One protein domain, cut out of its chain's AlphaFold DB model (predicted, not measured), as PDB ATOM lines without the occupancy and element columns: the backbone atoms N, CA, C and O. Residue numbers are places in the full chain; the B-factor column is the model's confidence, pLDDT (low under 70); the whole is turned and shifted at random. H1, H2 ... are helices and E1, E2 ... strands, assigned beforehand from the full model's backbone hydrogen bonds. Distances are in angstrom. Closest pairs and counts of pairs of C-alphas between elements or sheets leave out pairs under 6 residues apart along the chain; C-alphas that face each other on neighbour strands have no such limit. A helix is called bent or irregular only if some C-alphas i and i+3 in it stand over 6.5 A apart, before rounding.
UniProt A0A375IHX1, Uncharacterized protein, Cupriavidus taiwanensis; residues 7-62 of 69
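What this domain is: This is residues 7 to 62 of the 69 residues of an uncharacterized protein of Cupriavidus taiwanensis (UniProt A0A375IHX1). Helices H2 and H3 pack together at a steep angle as the core, with short H1 at one end and the small hairpin E1-E2 at the other. After H3 the backbone folds back toward the hairpin, where residues 60 to 61 make a short strand-like pairing with residues 33 to 34. The 56 printed residues, mostly helix, run H1, H2, E1, E2, H3; the whole is compact, radius of gyration of the C-alphas 10.3 A, spans 30 by 23 by 15 A.

Where its parts are: H1, residues 7 to 12, begins at C-alpha 7 (-61.161, 0.519, 9.916). H2, residues 15 to 25, spans 16.5 A and is irregular: C-alphas 21 and 24 are 9.1 A apart. E1 is residues 26 to 28 and E2 33 to 36. H3, residues 44 to 57, spans 19.2 A and ends at C-alpha 57 (-49.475, -8.686, 13.805).

How they stand to each other: H3 touches H2, closest C-alphas Ala 18 and Ala 49, 4.9 A, a steep tilt of 46 degrees, opposite ways. With residues 48 to 52 alone H3 touches H1, closest C-alphas Leu 8 and Tyr 52, 5.8 A, about perpendicular at 82 degrees. E1 and E2 form an antiparallel hairpin; N 27 and O 35 are 2.8 A apart. In H1 and H3 every O i to N i+4 pair is within hydrogen-bond range; in H2, 5 of 7.

The domain as a whole: C-alphas Asp 10 and Gly 39, the two farthest apart, are 30.5 A apart. The printed part has no cut, no link is long, and no printed residue is under pLDDT 70.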
ATOM      1  N   GLU A   7     -61.338   0.117  11.317       87.44
ATOM      2  CA  GLU A   7     -61.161   0.519   9.916       87.44
ATOM      3  C   GLU A   7     -60.029  -0.251   9.214       87.44
ATOM      4  O   GLU A   7     -60.188  -0.679   8.074       87.44
ATOM      5  N   LEU A   8     -58.890  -0.463   9.885       88.31
ATOM      6  CA  LEU A   8     -57.779  -1.237   9.326       88.31
ATOM      7  C   LEU A   8     -58.111  -2.731   9.264       88.31
ATOM      8  O   LEU A   8     -57.788  -3.382   8.268       88.31
ATOM      9  N   CYS A   9     -58.775  -3.259  10.294       87.31
ATOM     10  CA  CYS A   9     -59.253  -4.639  10.310       87.31
ATOM     11  C   CYS A   9     -60.270  -4.900   9.193       87.31
ATOM     12  O   CYS A   9     -60.138  -5.898   8.496       87.31
ATOM     13  N   ASP A  10     -61.229  -4.001   8.970       91.38
ATOM     14  CA  ASP A  10     -62.232  -4.126   7.906       91.38
ATOM     15  C   ASP A  10     -61.604  -3.978   6.516       91.38
ATOM     16  O   ASP A  10     -61.985  -4.671   5.573       91.38
ATOM     17  N   ARG A  11     -60.618  -3.084   6.383       89.56
ATOM     18  CA  ARG A  11     -59.932  -2.826   5.115       89.56
ATOM     19  C   ARG A  11     -59.092  -4.009   4.650       89.56
ATOM     20  O   ARG A  11     -59.100  -4.321   3.461       89.56
ATOM     21  N   TRP A  12     -58.332  -4.620   5.555       92.12
ATOM     22  CA  TRP A  12     -57.389  -5.681   5.196       92.12
ATOM     23  C   TRP A  12     -57.938  -7.078   5.463       92.12
ATOM     24  O   TRP A  12     -57.666  -7.986   4.686       92.12
ATOM     25  N   GLY A  13     -58.721  -7.274   6.522       88.38
ATOM     26  CA  GLY A  13     -59.327  -8.554   6.897       88.38
ATOM     27  C   GLY A  13     -58.338  -9.581   7.455       88.38
ATOM     28  O   GLY A  13     -58.593 -10.183   8.494       88.38
ATOM     29  N   ASP A  14     -57.191  -9.774   6.802       90.62
ATOM     30  CA  ASP A  14     -56.160 -10.726   7.205       90.62
ATOM     31  C   ASP A  14     -54.739 -10.286   6.808       90.62
ATOM     32  O   ASP A  14     -54.518  -9.321   6.071       90.62
ATOM     33  N   ILE A  15     -53.751 -11.002   7.347       91.56
ATOM     34  CA  ILE A  15     -52.326 -10.737   7.126       91.56
ATOM     35  C   ILE A  15     -51.898 -10.909   5.655       91.56
ATOM     36  O   ILE A  15     -51.030 -10.179   5.171       91.56
ATOM     37  N   ASN A  16     -52.505 -11.847   4.921       92.75
ATOM     38  CA  ASN A  16     -52.141 -12.152   3.538       92.75
ATOM     39  C   ASN A  16     -52.599 -11.043   2.590       92.75
ATOM     40  O   ASN A  16     -51.884 -10.729   1.640       92.75
ATOM     41  N   ALA A  17     -53.751 -10.426   2.849       93.31
ATOM     42  CA  ALA A  17     -54.232  -9.278   2.093       93.31
ATOM     43  C   ALA A  17     -53.291  -8.071   2.234       93.31
ATOM     44  O   ALA A  17     -52.911  -7.466   1.229       93.31
ATOM     45  N   ALA A  18     -52.836  -7.775   3.458       93.62
ATOM     46  CA  ALA A  18     -51.892  -6.688   3.713       93.62
ATOM     47  C   ALA A  18     -50.519  -6.939   3.064       93.62
ATOM     48  O   ALA A  18     -49.985  -6.062   2.386       93.62
ATOM     49  N   PHE A  19     -49.962  -8.152   3.158       93.94
ATOM     50  CA  PHE A  19     -48.744  -8.488   2.404       93.94
ATOM     51  C   PHE A  19     -48.964  -8.530   0.889       93.94
ATOM     52  O   PHE A  19     -48.056  -8.214   0.117       93.94
ATOM     53  N   GLY A  20     -50.178  -8.861   0.453       94.12
ATOM     54  CA  GLY A  20     -50.602  -8.801  -0.940       94.12
ATOM     55  C   GLY A  20     -50.590  -7.388  -1.523       94.12
ATOM     56  O   GLY A  20     -50.412  -7.262  -2.735       94.12
ATOM     57  N   GLN A  21     -50.725  -6.348  -0.694       94.44
ATOM     58  CA  GLN A  21     -50.489  -4.956  -1.088       94.44
ATOM     59  C   GLN A  21     -48.987  -4.665  -1.217       94.44
ATOM     60  O   GLN A  21     -48.550  -4.105  -2.218       94.44
ATOM     61  N   LEU A  22     -48.189  -5.097  -0.235       92.69
ATOM     62  CA  LEU A  22     -46.763  -4.768  -0.152       92.69
ATOM     63  C   LEU A  22     -45.898  -5.481  -1.212       92.69
ATOM     64  O   LEU A  22     -44.927  -4.903  -1.699       92.69
ATOM     65  N   ARG A  23     -46.277  -6.687  -1.655       85.19
ATOM     66  CA  ARG A  23     -45.752  -7.358  -2.869       85.19
ATOM     67  C   ARG A  23     -44.226  -7.222  -3.062       85.19
ATOM     68  O   ARG A  23     -43.458  -7.313  -2.114       85.19
ATOM     69  N   ALA A  24     -43.773  -7.068  -4.308       87.19
ATOM     70  CA  ALA A  24     -42.370  -6.977  -4.699       87.19
ATOM     71  C   ALA A  24     -41.696  -5.649  -4.305       87.19
ATOM     72  O   ALA A  24     -40.497  -5.496  -4.525       87.19
ATOM     73  N   ASN A  25     -42.448  -4.695  -3.749       93.50
ATOM     74  CA  ASN A  25     -41.938  -3.375  -3.388       93.50
ATOM     75  C   ASN A  25     -41.402  -3.325  -1.952       93.50
ATOM     76  O   ASN A  25     -40.776  -2.337  -1.569       93.50
ATOM     77  N   PHE A  26     -41.621  -4.380  -1.163       94.56
ATOM     78  CA  PHE A  26     -41.136  -4.483   0.206       94.56
ATOM     79  C   PHE A  26     -40.495  -5.844   0.475       94.56
ATOM     80  O   PHE A  26     -40.864  -6.868  -0.095       94.56
ATOM     81  N   ILE A  27     -39.535  -5.845   1.393       92.56
ATOM     82  CA  ILE A  27     -38.862  -7.031   1.907       92.56
ATOM     83  C   ILE A  27     -39.200  -7.172   3.385       92.56
ATOM     84  O   ILE A  27     -39.035  -6.237   4.171       92.56
ATOM     85  N   GLN A  28     -39.622  -8.372   3.767       92.38
ATOM     86  CA  GLN A  28     -39.733  -8.772   5.160       92.38
ATOM     87  C   GLN A  28     -38.411  -9.402   5.606       92.38
ATOM     88  O   GLN A  28     -37.949 -10.403   5.056       92.38
ATOM     89  N   THR A  29     -37.789  -8.823   6.624       88.94
ATOM     90  CA  THR A  29     -36.597  -9.399   7.254       88.94
ATOM     91  C   THR A  29     -36.974 -10.538   8.206       88.94
ATOM     92  O   THR A  29     -38.103 -10.624   8.687       88.94
ATOM     93  N   ARG A  30     -36.002 -11.391   8.564       84.38
ATOM     94  CA  ARG A  30     -36.208 -12.482   9.540       84.38
ATOM     95  C   ARG A  30     -36.674 -12.007  10.924       84.38
ATOM     96  O   ARG A  30     -37.220 -12.809  11.667       84.38
ATOM     97  N   GLY A  31     -36.449 -10.736  11.264       87.44
ATOM     98  CA  GLY A  31     -36.892 -10.134  12.524       87.44
ATOM     99  C   GLY A  31     -38.299  -9.536  12.479       87.44
ATOM    100  O   GLY A  31     -38.659  -8.830  13.410       87.44
ATOM    101  N   GLY A  32     -39.064  -9.736  11.399       90.56
ATOM    102  CA  GLY A  32     -40.399  -9.144  11.264       90.56
ATOM    103  C   GLY A  32     -40.389  -7.651  10.920       90.56
ATOM    104  O   GLY A  32     -41.408  -6.988  11.055       90.56
ATOM    105  N   ILE A  33     -39.257  -7.103  10.461       94.56
ATOM    106  CA  ILE A  33     -39.180  -5.712   9.983       94.56
ATOM    107  C   ILE A  33     -39.460  -5.680   8.482       94.56
ATOM    108  O   ILE A  33     -38.787  -6.381   7.719       94.56
ATOM    109  N   ILE A  34     -40.414  -4.848   8.083       95.31
ATOM    110  CA  ILE A  34     -40.796  -4.543   6.705       95.31
ATOM    111  C   ILE A  34     -39.961  -3.356   6.220       95.31
ATOM    112  O   ILE A  34     -39.887  -2.336   6.904       95.31
ATOM    113  N   ARG A  35     -39.332  -3.477   5.048       95.06
ATOM    114  CA  ARG A  35     -38.489  -2.428   4.447       95.06
ATOM    115  C   ARG A  35     -38.823  -2.247   2.970       95.06
ATOM    116  O   ARG A  35     -39.022  -3.261   2.302       95.06
ATOM    117  N   PRO A  36     -38.886  -1.016   2.435       95.25
ATOM    118  CA  PRO A  36     -39.094  -0.815   1.006       95.25
ATOM    119  C   PRO A  36     -37.872  -1.291   0.207       95.25
ATOM    120  O   PRO A  36     -36.748  -1.314   0.714       95.25
ATOM    121  N   VAL A  37     -38.070  -1.671  -1.051       93.44
ATOM    122  CA  VAL A  37     -36.962  -1.902  -1.988       93.44
ATOM    123  C   VAL A  37     -36.325  -0.577  -2.405       93.44
ATOM    124  O   VAL A  37     -36.951   0.485  -2.352       93.44
ATOM    125  N   GLN A  38     -35.064  -0.624  -2.830       91.94
ATOM    126  CA  GLN A  38     -34.346   0.564  -3.286       91.94
ATOM    127  C   GLN A  38     -35.074   1.258  -4.449       91.94
ATOM    128  O   GLN A  38     -35.496   0.616  -5.408       91.94
ATOM    129  N   GLY A  39     -35.213   2.584  -4.356       89.75
ATOM    130  CA  GLY A  39     -35.873   3.406  -5.374       89.75
ATOM    131  C   GLY A  39     -37.404   3.397  -5.321       89.75
ATOM    132  O   GLY A  39     -38.029   4.118  -6.097       89.75
ATOM    133  N   TYR A  40     -38.020   2.638  -4.409       92.50
ATOM    134  CA  TYR A  40     -39.466   2.658  -4.216       92.50
ATOM    135  C   TYR A  40     -39.884   3.681  -3.158       92.50
ATOM    136  O   TYR A  40     -39.316   3.738  -2.068       92.50
ATOM    137  N   THR A  41     -40.915   4.466  -3.472       93.31
ATOM    138  CA  THR A  41     -41.563   5.371  -2.516       93.31
ATOM    139  C   THR A  41     -42.902   4.763  -2.092       93.31
ATOM    140  O   THR A  41     -43.765   4.594  -2.955       93.31
ATOM    141  N   PRO A  42     -43.094   4.439  -0.798       94.25
ATOM    142  CA  PRO A  42     -44.354   3.915  -0.281       94.25
ATOM    143  C   PRO A  42     -45.553   4.805  -0.608       94.25
ATOM    144  O   PRO A  42     -45.513   6.022  -0.422       94.25
ATOM    145  N   THR A  43     -46.636   4.182  -1.058       95.56
ATOM    146  CA  THR A  43     -47.927   4.845  -1.257       95.56
ATOM    147  C   THR A  43     -48.714   4.922   0.053       95.56
ATOM    148  O   THR A  43     -48.395   4.244   1.029       95.56
ATOM    149  N   ALA A  44     -49.784   5.723   0.081       94.69
ATOM    150  CA  ALA A  44     -50.685   5.773   1.236       94.69
ATOM    151  C   ALA A  44     -51.304   4.398   1.555       94.69
ATOM    152  O   ALA A  44     -51.446   4.041   2.725       94.69
ATOM    153  N   ASP A  45     -51.604   3.603   0.526       93.81
ATOM    154  CA  ASP A  45     -52.144   2.256   0.699       93.81
ATOM    155  C   ASP A  45     -51.103   1.314   1.314       93.81
ATOM    156  O   ASP A  45     -51.433   0.583   2.248       93.81
ATOM    157  N   ASP A  46     -49.837   1.403   0.894       95.50
ATOM    158  CA  ASP A  46     -48.747   0.633   1.505       95.50
ATOM    159  C   ASP A  46     -48.566   0.994   2.979       95.50
ATOM    160  O   ASP A  46     -48.452   0.114   3.830       95.50
ATOM    161  N   LEU A  47     -48.595   2.290   3.302       95.62
ATOM    162  CA  LEU A  47     -48.498   2.760   4.682       95.62
ATOM    163  C   LEU A  47     -49.683   2.275   5.526       95.62
ATOM    164  O   LEU A  47     -49.493   1.913   6.685       95.62
ATOM    165  N   SER A  48     -50.886   2.196   4.950       95.88
ATOM    166  CA  SER A  48     -52.051   1.644   5.650       95.88
ATOM    167  C   SER A  48     -51.963   0.123   5.854       95.88
ATOM    168  O   SER A  48     -52.379  -0.370   6.902       95.88
ATOM    169  N   ALA A  49     -51.373  -0.624   4.913       95.25
ATOM    170  CA  ALA A  49     -51.090  -2.053   5.077       95.25
ATOM    171  C   ALA A  49     -50.030  -2.290   6.158       95.25
ATOM    172  O   ALA A  49     -50.197  -3.143   7.027       95.25
ATOM    173  N   ILE A  50     -48.959  -1.492   6.145       95.50
ATOM    174  CA  ILE A  50     -47.901  -1.521   7.158       95.50
ATOM    175  C   ILE A  50     -48.471  -1.213   8.544       95.50
ATOM    176  O   ILE A  50     -48.176  -1.940   9.487       95.50
ATOM    177  N   ALA A  51     -49.313  -0.186   8.675       94.94
ATOM    178  CA  ALA A  51     -49.945   0.156   9.948       94.94
ATOM    179  C   ALA A  51     -50.767  -1.017  10.501       94.94
ATOM    180  O   ALA A  51     -50.646  -1.353  11.677       94.94
ATOM    181  N   TYR A  52     -51.545  -1.688   9.649       94.81
ATOM    182  CA  TYR A  52     -52.271  -2.892  10.046       94.81
ATOM    183  C   TYR A  52     -51.330  -4.013  10.506       94.81
ATOM    184  O   TYR A  52     -51.550  -4.595  11.561       94.81
ATOM    185  N   LEU A  53     -50.244  -4.280   9.776       93.50
ATOM    186  CA  LEU A  53     -49.264  -5.308  10.150       93.50
ATOM    187  C   LEU A  53     -48.552  -4.996  11.475       93.50
ATOM    188  O   LEU A  53     -48.313  -5.910  12.263       93.50
ATOM    189  N   ILE A  54     -48.242  -3.727  11.747       93.75
ATOM    190  CA  ILE A  54     -47.632  -3.299  13.014       93.75
ATOM    191  C   ILE A  54     -48.614  -3.483  14.172       93.75
ATOM    192  O   ILE A  54     -48.270  -4.083  15.187       93.75
ATOM    193  N   HIS A  55     -49.833  -2.961  14.029       92.00
ATOM    194  CA  HIS A  55     -50.795  -2.920  15.126       92.00
ATOM    195  C   HIS A  55     -51.459  -4.275  15.390       92.00
ATOM    196  O   HIS A  55     -51.731  -4.603  16.539       92.00
ATOM    197  N   GLU A  56     -51.712  -5.074  14.359       91.00
ATOM    198  CA  GLU A  56     -52.425  -6.346  14.509       91.00
ATOM    199  C   GLU A  56     -51.486  -7.545  14.656       91.00
ATOM    200  O   GLU A  56     -51.787  -8.484  15.391       91.00
ATOM    201  N   TRP A  57     -50.339  -7.515  13.977       89.31
ATOM    202  CA  TRP A  57     -49.475  -8.686  13.805       89.31
ATOM    203  C   TRP A  57     -48.058  -8.490  14.359       89.31
ATOM    204  O   TRP A  57     -47.187  -9.321  14.105       89.31
ATOM    205  N   GLU A  58     -47.829  -7.404  15.106       90.44
ATOM    206  CA  GLU A  58     -46.568  -7.081  15.793       90.44
ATOM    207  C   GLU A  58     -45.349  -6.937  14.862       90.44
ATOM    208  O   GLU A  58     -44.202  -7.151  15.262       90.44
ATOM    209  N   TYR A  59     -45.572  -6.553  13.603       93.56
ATOM    210  CA  TYR A  59     -44.483  -6.254  12.675       93.56
ATOM    211  C   TYR A  59     -43.796  -4.926  13.001       93.56
ATOM    212  O   TYR A  59     -44.369  -4.028  13.613       93.56
ATOM    213  N   GLY A  60     -42.556  -4.779  12.539       94.75
ATOM    214  CA  GLY A  60     -41.849  -3.504  12.504       94.75
ATOM    215  C   GLY A  60     -41.844  -2.903  11.101       94.75
ATOM    216  O   GLY A  60     -41.943  -3.622  10.106       94.75
ATOM    217  N   TYR A  61     -41.643  -1.593  11.009       95.06
ATOM    218  CA  TYR A  61     -41.386  -0.911   9.743       95.06
ATOM    219  C   TYR A  61     -40.136  -0.046   9.845       95.06
ATOM    220  O   TYR A  61     -39.992   0.736  10.782       95.06
ATOM    221  N   ASP A  62     -39.247  -0.193   8.869       94.19
ATOM    222  CA  ASP A  62     -38.087   0.670   8.687       94.19
ATOM    223  C   ASP A  62     -38.158   1.279   7.274       94.19
ATOM    224  O   ASP A  62     -38.104   0.540   6.284       94.19
TER     225      ASP A  62